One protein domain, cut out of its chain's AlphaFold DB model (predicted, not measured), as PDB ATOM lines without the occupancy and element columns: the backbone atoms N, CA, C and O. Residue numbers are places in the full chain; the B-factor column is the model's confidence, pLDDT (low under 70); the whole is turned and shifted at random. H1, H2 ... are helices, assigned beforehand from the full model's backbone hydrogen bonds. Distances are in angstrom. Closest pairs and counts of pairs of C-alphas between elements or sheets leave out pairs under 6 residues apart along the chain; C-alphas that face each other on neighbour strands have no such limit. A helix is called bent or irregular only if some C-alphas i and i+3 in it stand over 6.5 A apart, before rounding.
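Overview. This is residues 2 to 46 of the 164 residues of an uncharacterized protein of Marinilabiliales bacterium (UniProt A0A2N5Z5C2). Two straight helices, H2 and H1, meet near their ends at a right-angled corner and make a flat, wide V or L, with the space between the two arms empty. H2 is the longer arm, a tight link after residue 21 makes the corner, and short tails at residues 2 to 4 and 43 to 46 lie at the far tips. The printed part has 45 residues with two named helices, H1 then H2 along the chain, and no named strand; the class is all helix. It is extended, with a radius of gyration of the C-alphas of 16.7 A and spans of 47 by 30 by 5 A.

Along the chain. Start with the longest helix, H2, residues 23 to 42: find C-alpha 23 at (110.084, 98.591, 150.913), and from there the helix runs 29.1 A to C-alpha 42 at (95.464, 123.386, 154.965). Then go back to H1, residues 5 to 21, which begins at C-alpha 5 at (90.258, 82.773, 145.386) and measures 24.3 A from first to last C-alpha. Neither helix is bent.

Arrangement. Look first at the corner, where Met 22 is the one residue between H1 and H2, a tight link. The helices are close but not clearly touching, with 1 pair of C-alphas within 8 A: those of Leu 19 and Tyr 26, the closest, 6.8 A apart. Their lines stand at 90 degrees, about perpendicular, and their centres are 23.2 A apart. Along the backbones of H1 and H2, every O i to N i+4 pair is within hydrogen-bond range.

Size, cuts and confidence. Find the two C-alphas farthest apart at Glu 6 and Ile 46, 47.5 A from each other. Residues 2 to 17, 20 to 25 and 28 to 46 stand free. The printed part has no cut and no long link. In the B-factor column the mean pLDDT of the printed part is 86.8, and residues 2 to 3 are under 70.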
ATOM      1  N   LEU A   2      81.622  82.507 140.501       56.88
ATOM      2  CA  LEU A   2      82.456  82.009 141.604       56.88
ATOM      3  C   LEU A   2      83.778  82.786 141.618       56.88
ATOM      4  O   LEU A   2      84.523  82.765 140.638       56.88
ATOM      5  N   LEU A   3      84.037  83.509 142.710       66.44
ATOM      6  CA  LEU A   3      85.295  84.217 142.928       66.44
ATOM      7  C   LEU A   3      86.435  83.188 142.929       66.44
ATOM      8  O   LEU A   3      86.438  82.266 143.741       66.44
ATOM      9  N   ASN A   4      87.399  83.319 142.018       77.69
ATOM     10  CA  ASN A   4      88.541  82.411 141.969       77.69
ATOM     11  C   ASN A   4      89.607  82.870 142.978       77.69
ATOM     12  O   ASN A   4      90.478  83.689 142.668       77.69
ATOM     13  N   ILE A   5      89.478  82.370 144.208       79.19
ATOM     14  CA  ILE A   5      90.258  82.773 145.386       79.19
ATOM     15  C   ILE A   5      91.760  82.512 145.184       79.19
ATOM     16  O   ILE A   5      92.581  83.342 145.565       79.19
ATOM     17  N   GLU A   6      92.141  81.432 144.500       80.88
ATOM     18  CA  GLU A   6      93.550  81.086 144.242       80.88
ATOM     19  C   GLU A   6      94.248  82.108 143.330       80.88
ATOM     20  O   GLU A   6      95.398  82.510 143.549       80.88
ATOM     21  N   LYS A   7      93.530  82.601 142.316       80.31
ATOM     22  CA  LYS A   7      94.043  83.623 141.392       80.31
ATOM     23  C   LYS A   7      94.187  84.990 142.066       80.31
ATOM     24  O   LYS A   7      95.057  85.774 141.696       80.31
ATOM     25  N   ILE A   8      93.334  85.276 143.045       84.31
ATOM     26  CA  ILE A   8      93.405  86.489 143.859       84.31
ATOM     27  C   ILE A   8      94.586  86.389 144.830       84.31
ATOM     28  O   ILE A   8      95.414  87.297 144.872       84.31
ATOM     29  N   ASN A   9      94.728  85.261 145.526       85.31
ATOM     30  CA  ASN A   9      95.787  85.055 146.511       85.31
ATOM     31  C   ASN A   9      97.187  85.120 145.876       85.31
ATOM     32  O   ASN A   9      98.051  85.859 146.338       85.31
ATOM     33  N   SER A  10      97.378  84.467 144.725       85.25
ATOM     34  CA  SER A  10      98.645  84.532 143.974       85.25
ATOM     35  C   SER A  10      98.983  85.939 143.458       85.25
ATOM     36  O   SER A  10     100.157  86.285 143.302       85.25
ATOM     37  N   ARG A  11      97.981  86.793 143.204       84.56
ATOM     38  CA  ARG A  11      98.207  88.211 142.882       84.56
ATOM     39  C   ARG A  11      98.617  89.009 144.113       84.56
ATOM     40  O   ARG A  11      99.572  89.778 144.017       84.56
ATOM     41  N   PHE A  12      97.948  88.808 145.246       87.44
ATOM     42  CA  PHE A  12      98.326  89.443 146.510       87.44
ATOM     43  C   PHE A  12      99.745  89.063 146.931       87.44
ATOM     44  O   PHE A  12     100.523  89.945 147.279       87.44
ATOM     45  N   GLU A  13     100.127  87.796 146.795       87.88
ATOM     46  CA  GLU A  13     101.473  87.312 147.109       87.88
ATOM     47  C   GLU A  13     102.553  87.965 146.225       87.88
ATOM     48  O   GLU A  13     103.595  88.419 146.710       87.88
ATOM     49  N   ARG A  14     102.298  88.105 144.916       86.69
ATOM     50  CA  ARG A  14     103.212  88.817 144.001       86.69
ATOM     51  C   ARG A  14     103.328  90.306 144.325       86.69
ATOM     52  O   ARG A  14     104.416  90.870 144.225       86.69
ATOM     53  N   ILE A  15     102.228  90.951 144.704       86.25
ATOM     54  CA  ILE A  15     102.224  92.368 145.088       86.25
ATOM     55  C   ILE A  15     102.974  92.551 146.411       86.25
ATOM     56  O   ILE A  15     103.870  93.390 146.483       86.25
ATOM     57  N   ALA A  16     102.682  91.727 147.416       85.75
ATOM     58  CA  ALA A  16     103.324  91.768 148.726       85.75
ATOM     59  C   ALA A  16     104.834  91.512 148.626       85.75
ATOM     60  O   ALA A  16     105.632  92.264 149.181       85.75
ATOM     61  N   SER A  17     105.251  90.507 147.851       85.31
ATOM     62  CA  SER A  17     106.676  90.219 147.639       85.31
ATOM     63  C   SER A  17     107.410  91.355 146.916       85.31
ATOM     64  O   SER A  17     108.546  91.674 147.275       85.31
ATOM     65  N   LYS A  18     106.773  92.027 145.946       86.50
ATOM     66  CA  LYS A  18     107.337  93.219 145.287       86.50
ATOM     67  C   LYS A  18     107.430  94.412 146.244       86.50
ATOM     68  O   LYS A  18     108.446  95.109 146.251       86.50
ATOM     69  N   LEU A  19     106.413  94.602 147.083       87.19
ATOM     70  CA  LEU A  19     106.356  95.664 148.086       87.19
ATOM     71  C   LEU A  19     107.457  95.494 149.145       87.19
ATOM     72  O   LEU A  19     108.151  96.452 149.468       87.19
ATOM     73  N   LEU A  20     107.691  94.262 149.610       86.25
ATOM     74  CA  LEU A  20     108.739  93.938 150.588       86.25
ATOM     75  C   LEU A  20     110.162  94.072 150.021       86.25
ATOM     76  O   LEU A  20     111.069  94.513 150.737       86.25
ATOM     77  N   LYS A  21     110.370  93.723 148.741       89.69
ATOM     78  CA  LYS A  21     111.667  93.888 148.059       89.69
ATOM     79  C   LYS A  21     112.041  95.361 147.878       89.69
ATOM     80  O   LYS A  21     113.202  95.710 148.052       89.69
ATOM     81  N   MET A  22     111.071  96.224 147.578       89.75
ATOM     82  CA  MET A  22     111.280  97.664 147.363       89.75
ATOM     83  C   MET A  22     110.708  98.518 148.505       89.75
ATOM     84  O   MET A  22     110.214  99.622 148.277       89.75
ATOM     85  N   ARG A  23     110.774  98.011 149.746       89.62
ATOM     86  CA  ARG A  23     110.084  98.591 150.913       89.62
ATOM     87  C   ARG A  23     110.344 100.086 151.115       89.62
ATOM     88  O   ARG A  23     109.415 100.825 151.411       89.62
ATOM     89  N   TRP A  24     111.581 100.539 150.905       91.38
ATOM     90  CA  TRP A  24     111.971 101.937 151.111       91.38
ATOM     91  C   TRP A  24     111.363 102.882 150.070       91.38
ATOM     92  O   TRP A  24     110.963 103.987 150.422       91.38
ATOM     93  N   LEU A  25     111.223 102.436 148.816       91.62
ATOM     94  CA  LEU A  25     110.584 103.225 147.760       91.62
ATOM     95  C   LEU A  25     109.095 103.428 148.066       91.62
ATOM     96  O   LEU A  25     108.600 104.550 148.019       91.62
ATOM     97  N   TYR A  26     108.386 102.349 148.411       91.56
ATOM     98  CA  TYR A  26     106.956 102.417 148.717       91.56
ATOM     99  C   TYR A  26     106.670 103.163 150.022       91.56
ATOM    100  O   TYR A  26     105.694 103.905 150.088       91.56
ATOM    101  N   LEU A  27     107.534 103.027 151.034       92.94
ATOM    102  CA  LEU A  27     107.425 103.795 152.273       92.94
ATOM    103  C   LEU A  27     107.624 105.294 152.017       92.94
ATOM    104  O   LEU A  27     106.847 106.103 152.511       92.94
ATOM    105  N   SER A  28     108.616 105.660 151.200       94.38
ATOM    106  CA  SER A  28     108.830 107.051 150.796       94.38
ATOM    107  C   SER A  28     107.627 107.605 150.029       94.38
ATOM    108  O   SER A  28     107.132 108.673 150.379       94.38
ATOM    109  N   LEU A  29     107.092 106.859 149.056       95.69
ATOM    110  CA  LEU A  29     105.899 107.259 148.307       95.69
ATOM    111  C   LEU A  29     104.682 107.460 149.223       95.69
ATOM    112  O   LEU A  29     103.943 108.428 149.060       95.69
ATOM    113  N   TYR A  30     104.491 106.569 150.196       94.75
ATOM    114  CA  TYR A  30     103.410 106.671 151.174       94.75
ATOM    115  C   TYR A  30     103.547 107.921 152.050       94.75
ATOM    116  O   TYR A  30     102.580 108.658 152.225       94.75
ATOM    117  N   ILE A  31     104.756 108.206 152.542       96.19
ATOM    118  CA  ILE A  31     105.034 109.415 153.327       96.19
ATOM    119  C   ILE A  31     104.777 110.674 152.488       96.19
ATOM    120  O   ILE A  31     104.126 111.599 152.966       96.19
ATOM    121  N   VAL A  32     105.222 110.700 151.229       96.56
ATOM    122  CA  VAL A  32     104.965 111.824 150.313       96.56
ATOM    123  C   VAL A  32     103.465 112.018 150.086       96.56
ATOM    124  O   VAL A  32     102.992 113.150 150.129       96.56
ATOM    125  N   ALA A  33     102.705 110.936 149.903       96.25
ATOM    126  CA  ALA A  33     101.254 111.008 149.757       96.25
ATOM    127  C   ALA A  33     100.573 111.566 151.019       96.25
ATOM    128  O   ALA A  33      99.694 112.416 150.904       96.25
ATOM    129  N   ILE A  34     101.010 111.157 152.218       96.12
ATOM    130  CA  ILE A  34     100.502 111.721 153.479       96.12
ATOM    131  C   ILE A  34     100.794 113.218 153.555       96.12
ATOM    132  O   ILE A  34      99.884 113.993 153.832       96.12
ATOM    133  N   ILE A  35     102.035 113.634 153.287       95.75
ATOM    134  CA  ILE A  35     102.424 115.050 153.339       95.75
ATOM    135  C   ILE A  35     101.606 115.865 152.329       95.75
ATOM    136  O   ILE A  35     101.127 116.943 152.666       95.75
ATOM    137  N   ALA A  36     101.387 115.337 151.123       95.38
ATOM    138  CA  ALA A  36     100.553 115.976 150.111       95.38
ATOM    139  C   ALA A  36      99.092 116.122 150.572       95.38
ATOM    140  O   ALA A  36      98.511 117.193 150.415       95.38
ATOM    141  N   CYS A  37      98.507 115.090 151.189       93.88
ATOM    142  CA  CYS A  37      97.157 115.160 151.754       93.88
ATOM    143  C   CYS A  37      97.068 116.139 152.934       93.88
ATOM    144  O   CYS A  37      96.108 116.900 153.025       93.88
ATOM    145  N   MET A  38      98.073 116.159 153.817       92.81
ATOM    146  CA  MET A  38      98.144 117.115 154.926       92.81
ATOM    147  C   MET A  38      98.232 118.549 154.405       92.81
ATOM    148  O   MET A  38      97.485 119.407 154.864       92.81
ATOM    149  N   TYR A  39      99.077 118.804 153.407       92.88
ATOM    150  CA  TYR A  39      99.140 120.110 152.757       92.88
ATOM    151  C   TYR A  39      97.815 120.466 152.068       92.88
ATOM    152  O   TYR A  39      97.325 121.576 152.212       92.88
ATOM    153  N   GLY A  40      97.166 119.512 151.395       88.75
ATOM    154  CA  GLY A  40      95.826 119.700 150.832       88.75
ATOM    155  C   GLY A  40      94.789 120.116 151.879       88.75
ATOM    156  O   GLY A  40      93.955 120.974 151.609       88.75
ATOM    157  N   SER A  41      94.869 119.565 153.094       85.44
ATOM    158  CA  SER A  41      93.944 119.918 154.176       85.44
ATOM    159  C   SER A  41      94.096 121.358 154.677       85.44
ATOM    160  O   SER A  41      93.106 121.942 155.102       85.44
ATOM    161  N   THR A  42      95.281 121.975 154.571       83.56
ATOM    162  CA  THR A  42      95.464 123.386 154.965       83.56
ATOM    163  C   THR A  42      94.899 124.372 153.943       83.56
ATOM    164  O   THR A  42      94.707 125.541 154.265       83.56
ATOM    165  N   LEU A  43      94.604 123.912 152.725       82.50
ATOM    166  CA  LEU A  43      93.937 124.696 151.681       82.50
ATOM    167  C   LEU A  43      92.407 124.670 151.803       82.50
ATOM    168  O   LEU A  43      91.726 125.390 151.071       82.50
ATOM    169  N   VAL A  44      91.855 123.852 152.706       82.06
ATOM    170  CA  VAL A  44      90.412 123.784 152.940       82.06
ATOM    171  C   VAL A  44      89.964 125.075 153.618       82.06
ATOM    172  O   VAL A  44      90.274 125.329 154.780       82.06
ATOM    173  N   LYS A  45      89.218 125.897 152.880       76.31
ATOM    174  CA  LYS A  45      88.498 127.046 153.431       76.31
ATOM    175  C   LYS A  45      87.152 126.553 153.944       76.31
ATOM    176  O   LYS A  45      86.359 126.025 153.170       76.31
ATOM    177  N   ILE A  46      86.930 126.684 155.245       71.88
ATOM    178  CA  ILE A  46      85.625 126.424 155.846       71.88
ATOM    179  C   ILE A  46      84.831 127.714 155.713       71.88
ATOM    180  O   ILE A  46      85.207 128.730 156.294       71.88
TER     181      ILE A  46